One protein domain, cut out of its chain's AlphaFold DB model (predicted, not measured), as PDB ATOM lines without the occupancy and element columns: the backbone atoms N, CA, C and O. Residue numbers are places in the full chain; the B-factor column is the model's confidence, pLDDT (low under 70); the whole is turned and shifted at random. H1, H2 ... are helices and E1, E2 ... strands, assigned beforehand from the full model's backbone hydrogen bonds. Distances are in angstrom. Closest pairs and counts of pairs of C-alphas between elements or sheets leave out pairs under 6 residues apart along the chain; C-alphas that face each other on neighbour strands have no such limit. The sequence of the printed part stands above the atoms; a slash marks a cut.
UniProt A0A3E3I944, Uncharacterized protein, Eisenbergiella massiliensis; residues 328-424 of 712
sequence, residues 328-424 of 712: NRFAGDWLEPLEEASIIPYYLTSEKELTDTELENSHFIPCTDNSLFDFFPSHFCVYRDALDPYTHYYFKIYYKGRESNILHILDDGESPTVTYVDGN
ATOM      1  N   ASN A 328    -157.175  23.219  77.442       85.94
ATOM      2  CA  ASN A 328    -158.270  22.251  77.570       85.94
ATOM      3  C   ASN A 328    -158.251  21.510  78.927       85.94
ATOM      4  O   ASN A 328    -159.109  20.669  79.205       85.94
ATOM      5  N   ARG A 329    -157.284  21.828  79.792       91.12
ATOM      6  CA  ARG A 329    -157.134  21.327  81.162       91.12
ATOM      7  C   ARG A 329    -156.580  22.424  82.073       91.12
ATOM      8  O   ARG A 329    -155.941  23.368  81.620       91.12
ATOM      9  N   PHE A 330    -156.789  22.259  83.373       94.50
ATOM     10  CA  PHE A 330    -156.038  22.952  84.415       94.50
ATOM     11  C   PHE A 330    -154.871  22.055  84.816       94.50
ATOM     12  O   PHE A 330    -155.094  20.966  85.344       94.50
ATOM     13  N   ALA A 331    -153.637  22.472  84.556       93.38
ATOM     14  CA  ALA A 331    -152.455  21.667  84.849       93.38
ATOM     15  C   ALA A 331    -151.421  22.433  85.679       93.38
ATOM     16  O   ALA A 331    -151.355  23.664  85.654       93.38
ATOM     17  N   GLY A 332    -150.596  21.693  86.413       93.25
ATOM     18  CA  GLY A 332    -149.526  22.255  87.228       93.25
ATOM     19  C   GLY A 332    -148.455  21.228  87.567       93.25
ATOM     20  O   GLY A 332    -148.756  20.057  87.804       93.25
ATOM     21  N   ASP A 333    -147.205  21.680  87.589       90.12
ATOM     22  CA  ASP A 333    -146.039  20.868  87.933       90.12
ATOM     23  C   ASP A 333    -145.823  20.788  89.456       90.12
ATOM     24  O   ASP A 333    -146.128  21.725  90.201       90.12
ATOM     25  N   TRP A 334    -145.258  19.674  89.925       88.00
ATOM     26  CA  TRP A 334    -144.787  19.524  91.304       88.00
ATOM     27  C   TRP A 334    -143.373  20.104  91.459       88.00
ATOM     28  O   TRP A 334    -142.520  19.885  90.600       88.00
ATOM     29  N   LEU A 335    -143.075  20.738  92.602       85.19
ATOM     30  CA  LEU A 335    -141.702  21.163  92.948       85.19
ATOM     31  C   LEU A 335    -140.713  19.985  93.030       85.19
ATOM     32  O   LEU A 335    -139.555  20.108  92.642       85.19
ATOM     33  N   GLU A 336    -141.176  18.839  93.532       84.31
ATOM     34  CA  GLU A 336    -140.411  17.594  93.611       84.31
ATOM     35  C   GLU A 336    -141.223  16.455  92.982       84.31
ATOM     36  O   GLU A 336    -142.420  16.346  93.272       84.31
ATOM     37  N   PRO A 337    -140.607  15.553  92.192       87.00
ATOM     38  CA  PRO A 337    -141.326  14.424  91.630       87.00
ATOM     39  C   PRO A 337    -141.942  13.502  92.693       87.00
ATOM     40  O   PRO A 337    -141.268  13.032  93.614       87.00
ATOM     41  N   LEU A 338    -143.231  13.209  92.539       87.50
ATOM     42  CA  LEU A 338    -144.014  12.396  93.464       87.50
ATOM     43  C   LEU A 338    -144.090  10.929  93.013       87.50
ATOM     44  O   LEU A 338    -144.031  10.597  91.832       87.50
ATOM     45  N   GLU A 339    -144.253  10.018  93.972       85.75
ATOM     46  CA  GLU A 339    -144.505   8.603  93.682       85.75
ATOM     47  C   GLU A 339    -146.002   8.374  93.430       85.75
ATOM     48  O   GLU A 339    -146.790   8.392  94.374       85.75
ATOM     49  N   GLU A 340    -146.374   8.125  92.172       78.44
ATOM     50  CA  GLU A 340    -147.756   7.938  91.689       78.44
ATOM     51  C   GLU A 340    -148.599   7.025  92.601       78.44
ATOM     52  O   GLU A 340    -149.648   7.426  93.095       78.44
ATOM     53  N   ALA A 341    -148.084   5.839  92.947       73.19
ATOM     54  CA  ALA A 341    -148.771   4.860  93.801       73.19
ATOM     55  C   ALA A 341    -149.009   5.312  95.263       73.19
ATOM     56  O   ALA A 341    -149.636   4.587  96.035       73.19
ATOM     57  N   SER A 342    -148.478   6.470  95.665       78.56
ATOM     58  CA  SER A 342    -148.666   7.082  96.988       78.56
ATOM     59  C   SER A 342    -149.542   8.340  96.971       78.56
ATOM     60  O   SER A 342    -149.754   8.918  98.040       78.56
ATOM     61  N   ILE A 343    -150.013   8.788  95.802       82.69
ATOM     62  CA  ILE A 343    -150.935   9.923  95.663       82.69
ATOM     63  C   ILE A 343    -152.368   9.400  95.788       82.69
ATOM     64  O   ILE A 343    -152.752   8.434  95.132       82.69
ATOM     65  N   ILE A 344    -153.166  10.045  96.635       81.25
ATOM     66  CA  ILE A 344    -154.597   9.772  96.775       81.25
ATOM     67  C   ILE A 344    -155.338  11.090  96.525       81.25
ATOM     68  O   ILE A 344    -155.346  11.944  97.418       81.25
ATOM     69  N   PRO A 345    -155.907  11.307  95.328       88.25
ATOM     70  CA  PRO A 345    -156.683  12.502  95.041       88.25
ATOM     71  C   PRO A 345    -158.095  12.399  95.611       88.25
ATOM     72  O   PRO A 345    -158.701  11.328  95.696       88.25
ATOM     73  N   TYR A 346    -158.631  13.553  95.971       86.00
ATOM     74  CA  TYR A 346    -159.965  13.747  96.500       86.00
ATOM     75  C   TYR A 346    -160.608  14.952  95.829       86.00
ATOM     76  O   TYR A 346    -159.921  15.923  95.506       86.00
ATOM     77  N   TYR A 347    -161.928  14.911  95.686       92.94
ATOM     78  CA  TYR A 347    -162.699  16.043  95.200       92.94
ATOM     79  C   TYR A 347    -164.025  16.226  95.944       92.94
ATOM     80  O   TYR A 347    -164.480  15.355  96.692       92.94
ATOM     81  N   LEU A 348    -164.615  17.396  95.751       91.44
ATOM     82  CA  LEU A 348    -165.919  17.817  96.241       91.44
ATOM     83  C   LEU A 348    -166.522  18.755  95.189       91.44
ATOM     84  O   LEU A 348    -165.801  19.575  94.624       91.44
ATOM     85  N   THR A 349    -167.824  18.649  94.941       92.00
ATOM     86  CA  THR A 349    -168.571  19.581  94.083       92.00
ATOM     87  C   THR A 349    -169.609  20.355  94.888       92.00
ATOM     88  O   THR A 349    -170.084  19.883  95.924       92.00
ATOM     89  N   SER A 350    -169.952  21.556  94.425       88.12
ATOM     90  CA  SER A 350    -170.979  22.416  95.018       88.12
ATOM     91  C   SER A 350    -171.600  23.338  93.964       88.12
ATOM     92  O   SER A 350    -170.907  23.841  93.085       88.12
ATOM     93  N   GLU A 351    -172.898  23.613  94.089       88.19
ATOM     94  CA  GLU A 351    -173.630  24.588  93.253       88.19
ATOM     95  C   GLU A 351    -173.345  26.053  93.646       88.19
ATOM     96  O   GLU A 351    -173.846  26.989  93.029       88.19
ATOM     97  N   LYS A 352    -172.579  26.263  94.722       92.12
ATOM     98  CA  LYS A 352    -172.145  27.577  95.209       92.12
ATOM     99  C   LYS A 352    -170.707  27.531  95.708       92.12
ATOM    100  O   LYS A 352    -170.219  26.468  96.102       92.12
ATOM    101  N   GLU A 353    -170.080  28.694  95.824       90.81
ATOM    102  CA  GLU A 353    -168.810  28.804  96.527       90.81
ATOM    103  C   GLU A 353    -168.957  28.409  98.008       90.81
ATOM    104  O   GLU A 353    -169.931  28.757  98.693       90.81
ATOM    105  N   LEU A 354    -167.995  27.622  98.486       87.56
ATOM    106  CA  LEU A 354    -167.886  27.165  99.863       87.56
ATOM    107  C   LEU A 354    -166.827  27.985 100.594       87.56
ATOM    108  O   LEU A 354    -165.702  28.134 100.125       87.56
ATOM    109  N   THR A 355    -167.183  28.473 101.776       87.44
ATOM    110  CA  THR A 355    -166.239  29.134 102.683       87.44
ATOM    111  C   THR A 355    -165.221  28.138 103.252       87.44
ATOM    112  O   THR A 355    -165.521  26.949 103.366       87.44
ATOM    113  N   ASP A 356    -164.055  28.617 103.710       80.31
ATOM    114  CA  ASP A 356    -163.029  27.793 104.382       80.31
ATOM    115  C   ASP A 356    -163.634  26.841 105.431       80.31
ATOM    116  O   ASP A 356    -163.320  25.657 105.477       80.31
ATOM    117  N   THR A 357    -164.556  27.348 106.258       80.56
ATOM    118  CA  THR A 357    -165.206  26.574 107.323       80.56
ATOM    119  C   THR A 357    -166.214  25.554 106.786       80.56
ATOM    120  O   THR A 357    -166.393  24.502 107.396       80.56
ATOM    121  N   GLU A 358    -166.871  25.810 105.655       83.62
ATOM    122  CA  GLU A 358    -167.681  24.786 104.985       83.62
ATOM    123  C   GLU A 358    -166.783  23.697 104.388       83.62
ATOM    124  O   GLU A 358    -167.079  22.518 104.570       83.62
ATOM    125  N   LEU A 359    -165.653  24.059 103.770       84.38
ATOM    126  CA  LEU A 359    -164.668  23.112 103.233       84.38
ATOM    127  C   LEU A 359    -164.035  22.236 104.326       84.38
ATOM    128  O   LEU A 359    -163.953  21.022 104.152       84.38
ATOM    129  N   GLU A 360    -163.670  22.815 105.475       75.88
ATOM    130  CA  GLU A 360    -163.164  22.094 106.660       75.88
ATOM    131  C   GLU A 360    -164.146  21.021 107.168       75.88
ATOM    132  O   GLU A 360    -163.722  19.976 107.665       75.88
ATOM    133  N   ASN A 361    -165.456  21.265 107.048       74.50
ATOM    134  CA  ASN A 361    -166.511  20.345 107.489       74.50
ATOM    135  C   ASN A 361    -167.084  19.475 106.352       74.50
ATOM    136  O   ASN A 361    -167.930  18.615 106.607       74.50
ATOM    137  N   SER A 362    -166.643  19.680 105.107       78.38
ATOM    138  CA  SER A 362    -167.173  18.982 103.936       78.38
ATOM    139  C   SER A 362    -166.540  17.609 103.737       78.38
ATOM    140  O   SER A 362    -165.335  17.406 103.892       78.38
ATOM    141  N   HIS A 363    -167.360  16.641 103.326       80.19
ATOM    142  CA  HIS A 363    -166.893  15.292 103.028       80.19
ATOM    143  C   HIS A 363    -166.360  15.198 101.590       80.19
ATOM    144  O   HIS A 363    -167.088  14.861 100.656       80.19
ATOM    145  N   PHE A 364    -165.059  15.422 101.434       85.06
ATOM    146  CA  PHE A 364    -164.330  15.107 100.207       85.06
ATOM    147  C   PHE A 364    -164.386  13.602  99.891       85.06
ATOM    148  O   PHE A 364    -164.132  12.760 100.757       85.06
ATOM    149  N   ILE A 365    -164.690  13.251  98.642       74.88
ATOM    150  CA  ILE A 365    -164.724  11.867  98.150       74.88
ATOM    151  C   ILE A 365    -163.457  11.543  97.342       74.88
ATOM    152  O   ILE A 365    -162.926  12.432  96.678       74.88
ATOM    153  N   PRO A 366    -162.932  10.301  97.380       79.12
ATOM    154  CA  PRO A 366    -161.779   9.925  96.562       79.12
ATOM    155  C   PRO A 366    -162.074  10.108  95.071       79.12
ATOM    156  O   PRO A 366    -163.091   9.615  94.580       79.12
ATOM    157  N   CYS A 367    -161.173  10.766  94.342       81.44
ATOM    158  CA  CYS A 367    -161.266  10.852  92.891       81.44
ATOM    159  C   CYS A 367    -160.661   9.582  92.282       81.44
ATOM    160  O   CYS A 367    -159.456   9.363  92.356       81.44
ATOM    161  N   THR A 368    -161.494   8.715  91.709       76.94
ATOM    162  CA  THR A 368    -161.038   7.502  91.000       76.94
ATOM    163  C   THR A 368    -161.258   7.591  89.492       76.94
ATOM    164  O   THR A 368    -161.220   6.570  88.808       76.94
ATOM    165  N   ASP A 369    -161.565   8.787  88.992       80.19
ATOM    166  CA  ASP A 369    -161.841   9.050  87.586       80.19
ATOM    167  C   ASP A 369    -160.702   9.869  86.968       80.19
ATOM    168  O   ASP A 369    -160.650  11.093  87.099       80.19
ATOM    169  N   ASN A 370    -159.794   9.173  86.281       84.00
ATOM    170  CA  ASN A 370    -158.687   9.776  85.538       84.00
ATOM    171  C   ASN A 370    -159.147  10.608  84.324       84.00
ATOM    172  O   ASN A 370    -158.316  11.265  83.707       84.00
ATOM    173  N   SER A 371    -160.435  10.592  83.952       87.81
ATOM    174  CA  SER A 371    -160.972  11.546  82.971       87.81
ATOM    175  C   SER A 371    -161.355  12.891  83.593       87.81
ATOM    176  O   SER A 371    -161.445  13.871  82.864       87.81
ATOM    177  N   LEU A 372    -161.497  12.965  84.924       88.38
ATOM    178  CA  LEU A 372    -161.722  14.205  85.673       88.38
ATOM    179  C   LEU A 372    -160.410  14.775  86.230       88.38
ATOM    180  O   LEU A 372    -160.056  15.908  85.916       88.38
ATOM    181  N   PHE A 373    -159.688  13.992  87.038       91.38
ATOM    182  CA  PHE A 373    -158.411  14.373  87.654       91.38
ATOM    183  C   PHE A 373    -157.371  13.285  87.385       91.38
ATOM    184  O   PHE A 373    -157.535  12.146  87.826       91.38
ATOM    185  N   ASP A 374    -156.282  13.649  86.719       89.44
ATOM    186  CA  ASP A 374    -155.183  12.753  86.361       89.44
ATOM    187  C   ASP A 374    -153.856  13.286  86.906       89.44
ATOM    188  O   ASP A 374    -153.682  14.490  87.115       89.44
ATOM    189  N   PHE A 375    -152.914  12.391  87.188       86.06
ATOM    190  CA  PHE A 375    -151.665  12.767  87.841       86.06
ATOM    191  C   PHE A 375    -150.501  11.876  87.432       86.06
ATOM    192  O   PHE A 375    -150.618  10.665  87.263       86.06
ATOM    193  N   PHE A 376    -149.339  12.506  87.347       84.44
ATOM    194  CA  PHE A 376    -148.081  11.905  86.948       84.44
ATOM    195  C   PHE A 376    -147.008  12.230  87.991       84.44
ATOM    196  O   PHE A 376    -147.170  13.160  88.789       84.44
ATOM    197  N   PRO A 377    -145.859  11.533  87.965       82.56
ATOM    198  CA  PRO A 377    -144.751  11.844  88.857       82.56
ATOM    199  C   PRO A 377    -144.258  13.294  88.804       82.56
ATOM    200  O   PRO A 377    -143.690  13.734  89.790       82.56
ATOM    201  N   SER A 378    -144.462  14.044  87.710       86.38
ATOM    202  CA  SER A 378    -144.018  15.447  87.591       86.38
ATOM    203  C   SER A 378    -145.125  16.506  87.649       86.38
ATOM    204  O   SER A 378    -144.802  17.655  87.923       86.38
ATOM    205  N   HIS A 379    -146.394  16.157  87.408       91.00
ATOM    206  CA  HIS A 379    -147.484  17.132  87.263       91.00
ATOM    207  C   HIS A 379    -148.874  16.526  87.530       91.00
ATOM    208  O   HIS A 379    -149.021  15.304  87.613       91.00
ATOM    209  N   PHE A 380    -149.902  17.371  87.619       93.62
ATOM    210  CA  PHE A 380    -151.322  16.986  87.628       93.62
ATOM    211  C   PHE A 380    -152.111  17.686  86.515       93.62
ATOM    212  O   PHE A 380    -151.656  18.684  85.955       93.62
ATOM    213  N   CYS A 381    -153.294  17.156  86.199       94.31
ATOM    214  CA  CYS A 381    -154.252  17.702  85.235       94.31
ATOM    215  C   CYS A 381    -155.694  17.544  85.750       94.31
ATOM    216  O   CYS A 381    -156.064  16.474  86.227       94.31
ATOM    217  N   VAL A 382    -156.527  18.568  85.571       95.88
ATOM    218  CA  VAL A 382    -157.996  18.486  85.630       95.88
ATOM    219  C   VAL A 382    -158.536  18.810  84.244       95.88
ATOM    220  O   VAL A 382    -158.260  19.893  83.732       95.88
ATOM    221  N   TYR A 383    -159.264  17.896  83.607       93.38
ATOM    222  CA  TYR A 383    -159.742  18.099  82.234       93.38
ATOM    223  C   TYR A 383    -161.021  18.944  82.211       93.38
ATOM    224  O   TYR A 383    -161.986  18.615  82.898       93.38
ATOM    225  N   ARG A 384    -161.048  20.010  81.397       92.88
ATOM    226  CA  ARG A 384    -162.189  20.947  81.334       92.88
ATOM    227  C   ARG A 384    -163.454  20.279  80.798       92.88
ATOM    228  O   ARG A 384    -164.525  20.470  81.357       92.88
ATOM    229  N   ASP A 385    -163.308  19.405  79.801       90.44
ATOM    230  CA  ASP A 385    -164.410  18.636  79.193       90.44
ATOM    231  C   ASP A 385    -165.128  17.675  80.170       90.44
ATOM    232  O   ASP A 385    -166.176  17.124  79.830       90.44
ATOM    233  N   ALA A 386    -164.564  17.442  81.363       90.94
ATOM    234  CA  ALA A 386    -165.138  16.606  82.418       90.94
ATOM    235  C   ALA A 386    -165.774  17.411  83.572       90.94
ATOM    236  O   ALA A 386    -166.281  16.811  84.523       90.94
ATOM    237  N   LEU A 387    -165.742  18.747  83.506       92.25
ATOM    238  CA  LEU A 387    -166.387  19.629  84.477       92.25
ATOM    239  C   LEU A 387    -167.802  19.990  84.017       92.25
ATOM    240  O   LEU A 387    -168.016  20.380  82.869       92.25
ATOM    241  N   ASP A 388    -168.764  19.906  84.932       90.31
ATOM    242  CA  ASP A 388    -170.092  20.475  84.738       90.31
ATOM    243  C   ASP A 388    -169.988  22.020  84.788       90.31
ATOM    244  O   ASP A 388    -169.475  22.565  85.775       90.31
ATOM    245  N   PRO A 389    -170.436  22.757  83.747       87.50
ATOM    246  CA  PRO A 389    -170.314  24.213  83.713       87.50
ATOM    247  C   PRO A 389    -171.045  24.894  84.872       87.50
ATOM    248  O   PRO A 389    -172.169  24.521  85.207       87.50
ATOM    249  N   TYR A 390    -170.434  25.943  85.425       87.06
ATOM    250  CA  TYR A 390    -170.896  26.697  86.602       87.06
ATOM    251  C   TYR A 390    -170.910  25.919  87.934       87.06
ATOM    252  O   TYR A 390    -171.281  26.488  88.961       87.06
ATOM    253  N   THR A 391    -170.460  24.662  87.971       93.19
ATOM    254  CA  THR A 391    -170.273  23.919  89.226       93.19
ATOM    255  C   THR A 391    -168.920  24.263  89.860       93.19
ATOM    256  O   THR A 391    -167.887  24.307  89.191       93.19
ATOM    257  N   HIS A 392    -168.898  24.479  91.177       94.62
ATOM    258  CA  HIS A 392    -167.666  24.688  91.937       94.62
ATOM    259  C   HIS A 392    -167.021  23.337  92.260       94.62
ATOM    260  O   HIS A 392    -167.582  22.548  93.024       94.62
ATOM    261  N   TYR A 393    -165.831  23.081  91.720       96.38
ATOM    262  CA  TYR A 393    -165.031  21.894  92.017       96.38
ATOM    263  C   TYR A 393    -163.896  22.229  92.981       96.38
ATOM    264  O   TYR A 393    -163.129  23.161  92.755       96.38
ATOM    265  N   TYR A 394    -163.740  21.417  94.021       96.06
ATOM    266  CA  TYR A 394    -162.656  21.508  94.993       96.06
ATOM    267  C   TYR A 394    -161.839  20.224  94.945       96.06
ATOM    268  O   TYR A 394    -162.382  19.153  95.202       96.06
ATOM    269  N   PHE A 395    -160.543  20.316  94.665       95.25
ATOM    270  CA  PHE A 395    -159.615  19.186  94.597       95.25
ATOM    271  C   PHE A 395    -158.544  19.290  95.682       95.25
ATOM    272  O   PHE A 395    -158.026  20.372  95.948       95.25
ATOM    273  N   LYS A 396    -158.164  18.160  96.279       92.00
ATOM    274  CA  LYS A 396    -156.970  18.053  97.131       92.00
ATOM    275  C   LYS A 396    -156.330  16.677  97.011       92.00
ATOM    276  O   LYS A 396    -157.017  15.701  96.720       92.00
ATOM    277  N   ILE A 397    -155.029  16.578  97.259       89.50
ATOM    278  CA  ILE A 397    -154.308  15.301  97.273       89.50
ATOM    279  C   ILE A 397    -153.746  14.994  98.659       89.50
ATOM    280  O   ILE A 397    -153.316  15.882  99.395       89.50
ATOM    281  N   TYR A 398    -153.700  13.707  98.991       82.88
ATOM    282  CA  TYR A 398    -152.945  13.180 100.119       82.88
ATOM    283  C   TYR A 398    -151.740  12.388  99.610       82.88
ATOM    284  O   TYR A 398    -151.880  11.525  98.744       82.88
ATOM    285  N   TYR A 399    -150.556  12.657 100.159       82.62
ATOM    286  CA  TYR A 399    -149.309  11.979  99.804       82.62
ATOM    287  C   TYR A 399    -148.435  11.743 101.040       82.62
ATOM    288  O   TYR A 399    -147.932  12.680 101.665       82.62
ATOM    289  N   LYS A 400    -148.220  10.465 101.379       81.00
ATOM    290  CA  LYS A 400    -147.299   9.993 102.440       81.00
ATOM    291  C   LYS A 400    -147.422  10.735 103.787       81.00
ATOM    292  O   LYS A 400    -146.415  11.015 104.431       81.00
ATOM    293  N   GLY A 401    -148.645  11.038 104.225       70.56
ATOM    294  CA  GLY A 401    -148.896  11.744 105.490       70.56
ATOM    295  C   GLY A 401    -149.182  13.240 105.357       70.56
ATOM    296  O   GLY A 401    -149.639  13.831 106.326       70.56
ATOM    297  N   ARG A 402    -148.946  13.840 104.183       77.44
ATOM    298  CA  ARG A 402    -149.197  15.262 103.901       77.44
ATOM    299  C   ARG A 402    -150.475  15.427 103.081       77.44
ATOM    300  O   ARG A 402    -150.726  14.622 102.188       77.44
ATOM    301  N   GLU A 403    -151.233  16.480 103.356       82.81
ATOM    302  CA  GLU A 403    -152.331  16.964 102.509       82.81
ATOM    303  C   GLU A 403    -151.849  18.202 101.731       82.81
ATOM    304  O   GLU A 403    -150.968  18.916 102.212       82.81
ATOM    305  N   SER A 404    -152.365  18.428 100.520       89.12
ATOM    306  CA  SER A 404    -152.115  19.657  99.757       89.12
ATOM    307  C   SER A 404    -153.021  20.807 100.202       89.12
ATOM    308  O   SER A 404    -154.008  20.597 100.906       89.12
ATOM    309  N   ASN A 405    -152.777  22.018  99.689       89.56
ATOM    310  CA  ASN A 405    -153.853  23.005  99.582       89.56
ATOM    311  C   ASN A 405    -155.038  22.444  98.777       89.56
ATOM    312  O   ASN A 405    -154.883  21.530  97.959       89.56
ATOM    313  N   ILE A 406    -156.210  23.025  99.003       93.12
ATOM    314  CA  ILE A 406    -157.385  22.813  98.167       93.12
ATOM    315  C   ILE A 406    -157.238  23.718  96.941       93.12
ATOM    316  O   ILE A 406    -156.937  24.908  97.068       93.12
ATOM    317  N   LEU A 407    -157.423  23.134  95.764       94.75
ATOM    318  CA  LEU A 407    -157.575  23.798  94.474       94.75
ATOM    319  C   LEU A 407    -159.074  23.956  94.212       94.75
ATOM    320  O   LEU A 407    -159.776  22.952  94.127       94.75
ATOM    321  N   HIS A 408    -159.560  25.187  94.093       96.12
ATOM    322  CA  HIS A 408    -160.938  25.485  93.707       96.12
ATOM    323  C   HIS A 408    -160.968  25.954  92.251       96.12
ATOM    324  O   HIS A 408    -160.225  26.855  91.866       96.12
ATOM    325  N   ILE A 409    -161.813  25.312  91.446       95.62
ATOM    326  CA  ILE A 409    -162.075  25.629  90.044       95.62
ATOM    327  C   ILE A 409    -163.568  25.935  89.885       95.62
ATOM    328  O   ILE A 409    -164.421  25.186  90.368       95.62
ATOM    329  N   LEU A 410    -163.873  27.015  89.173       94.06
ATOM    330  CA  LEU A 410    -165.183  27.304  88.595       94.06
ATOM    331  C   LEU A 410    -164.971  27.566  87.101       94.06
ATOM    332  O   LEU A 410    -164.232  28.482  86.746       94.06
ATOM    333  N   ASP A 411    -165.592  26.769  86.237       89.56
ATOM    334  CA  ASP A 411    -165.451  26.874  84.781       89.56
ATOM    335  C   ASP A 411    -166.829  27.096  84.143       89.56
ATOM    336  O   ASP A 411    -167.770  26.345  84.401       89.56
ATOM    337  N   ASP A 412    -166.963  28.146  83.337       85.75
ATOM    338  CA  ASP A 412    -168.160  28.461  82.546       85.75
ATOM    339  C   ASP A 412    -167.976  28.139  81.048       85.75
ATOM    340  O   ASP A 412    -168.910  28.286  80.257       85.75
ATOM    341  N   GLY A 413    -166.782  27.667  80.666       78.69
ATOM    342  CA  GLY A 413    -166.345  27.422  79.294       78.69
ATOM    343  C   GLY A 413    -165.534  28.571  78.680       78.69
ATOM    344  O   GLY A 413    -164.669  28.304  77.844       78.69
ATOM    345  N   GLU A 414    -165.725  29.818  79.119       78.00
ATOM    346  CA  GLU A 414    -165.105  31.014  78.525       78.00
ATOM    347  C   GLU A 414    -164.015  31.634  79.418       78.00
ATOM    348  O   GLU A 414    -162.919  31.913  78.936       78.00
ATOM    349  N   SER A 415    -164.292  31.847  80.707       80.00
ATOM    350  CA  SER A 415    -163.449  32.584  81.661       80.00
ATOM    351  C   SER A 415    -163.335  31.846  83.005       80.00
ATOM    352  O   SER A 415    -163.944  32.249  84.001       80.00
ATOM    353  N   PRO A 416    -162.541  30.763  83.080       89.00
ATOM    354  CA  PRO A 416    -162.454  29.959  84.287       89.00
ATOM    355  C   PRO A 416    -161.771  30.701  85.440       89.00
ATOM    356  O   PRO A 416    -160.734  31.347  85.280       89.00
ATOM    357  N   THR A 417    -162.323  30.544  86.640       90.62
ATOM    358  CA  THR A 417    -161.775  31.076  87.890       90.62
ATOM    359  C   THR A 417    -161.061  29.970  88.660       90.62
ATOM    360  O   THR A 417    -161.624  28.897  88.885       90.62
ATOM    361  N   VAL A 418    -159.831  30.244  89.100       92.44
ATOM    362  CA  VAL A 418    -159.030  29.333  89.928       92.44
ATOM    363  C   VAL A 418    -158.609  30.038  91.214       92.44
ATOM    364  O   VAL A 418    -157.966  31.087  91.168       92.44
ATOM    365  N   THR A 419    -158.939  29.452  92.363       91.69
ATOM    366  CA  THR A 419    -158.542  29.948  93.691       91.69
ATOM    367  C   THR A 419    -158.010  28.805  94.563       91.69
ATOM    368  O   THR A 419    -158.023  27.632  94.177       91.69
ATOM    369  N   TYR A 420    -157.468  29.146  95.736       89.56
ATOM    370  CA  TYR A 420    -156.770  28.195  96.599       89.56
ATOM    371  C   TYR A 420    -157.077  28.447  98.071       89.56
ATOM    372  O   TYR A 420    -157.065  29.593  98.518       89.56
ATOM    373  N   VAL A 421    -157.249  27.367  98.833       85.38
ATOM    374  CA  VAL A 421    -157.344  27.402 100.301       85.38
ATOM    375  C   VAL A 421    -156.186  26.583 100.864       85.38
ATOM    376  O   VAL A 421    -156.071  25.392 100.565       85.38
ATOM    377  N   ASP A 422    -155.291  27.211 101.635       74.69
ATOM    378  CA  ASP A 422    -154.111  26.538 102.195       74.69
ATOM    379  C   ASP A 422    -154.533  25.358 103.098       74.69
ATOM    380  O   ASP A 422    -155.377  25.494 103.986       74.69
ATOM    381  N   GLY A 423    -153.944  24.184 102.861       51.91
ATOM    382  CA  GLY A 423    -154.300  22.933 103.533       51.91
ATOM    383  C   GLY A 423    -153.245  22.516 104.553       51.91
ATOM    384  O   GLY A 423    -152.062  22.563 104.237       51.91
ATOM    385  N   ASN A 424    -153.713  22.044 105.719       42.41
ATOM    386  CA  ASN A 424    -152.992  21.682 106.961       42.41
ATOM    387  C   ASN A 424    -153.135  22.625 108.186       42.41
ATOM    388  O   ASN A 424    -152.171  23.041 108.818       42.41
TER     389      ASN A 424
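AT A GLANCE: This is residues 328 to 424 of the 712 residues of an uncharacterized protein of Eisenbergiella massiliensis (UniProt A0A3E3I944). Two antiparallel sheets are partly face to face: a small one of three strands, E1, E4 and E3, lies over one face of a larger, strongly twisted one of four, E2, E5, E6 and E7. A short helix, H1, only grazes the larger sheet and is far from the small one. You have 97 printed residues, with the named elements in the order E1 E2 H1 E3 E4 E5 E6 E7; the sheets run E1 - E4 - E3 and E2 - E5 - E6 - E7. The class is mostly strand, with under half of the residues in named elements. The whole is compact and rounded, with a radius of gyration of the C-alphas of 12.9 A and spans of 33 by 31 by 22 A.

HOW THE PARTS SIT: Start at E1, residues 329 to 333, an edge strand antiparallel to E4, residues 379 to 383, at 171 degrees; N 330 and O 382 are 2.8 A apart. On the other side of E4 is E3, residues 373 to 375; E3 and E4 form a hairpin, with N 381 and O 374 at 2.8 A. Go next to E2, residues 343 to 350, an edge strand of the larger sheet, apart from E1. E2 is antiparallel to E5, residues 392 to 399, at 161 degrees, with N 346 and O 396 at 2.8 A. Residues 365 to 366 make a short antiparallel pairing with residues 346 to 347 of E2. The closest C-alphas of E2 and E3 are those of Pro 345 and Phe 373, 7.8 A apart. H1, residues 356 to 361, only grazes the larger sheet with its residues 356 to 359; in it every O i to N i+4 pair is within hydrogen-bond range. E5, E6, residues 406 to 410, and E7, residues 417 to 421, form a meander, each strand the antiparallel neighbour of the one before. Look for N 395 and O 407, 2.8 A apart, between E5 and E6, and N 408 and O 419, 2.9 A apart, between E6 and E7.

IN THESE COORDINATES: Find C-alpha 329 at (-157.134, 21.327, 81.162); from there E1 runs 13.0 A. E2 begins at C-alpha 343, (-150.935, 9.923, 95.663), and runs 23.6 A; H1 follows with 8.8 A. E3 measures 6.9 A, E4 13.3 A, E5 23.7 A, E6 13.1 A and E7 13.7 A, ending at C-alpha 421, (-157.344, 27.402, 100.301).

THE WHOLE: The C-alphas of Gly 401 and Glu 414, the two farthest apart, are 36.9 A apart. The printed part has no cut, and its one long link joins H1 to E3, with 11 residues. The mean pLDDT of the printed part is 86.1; residues 423 to 424 are under 70.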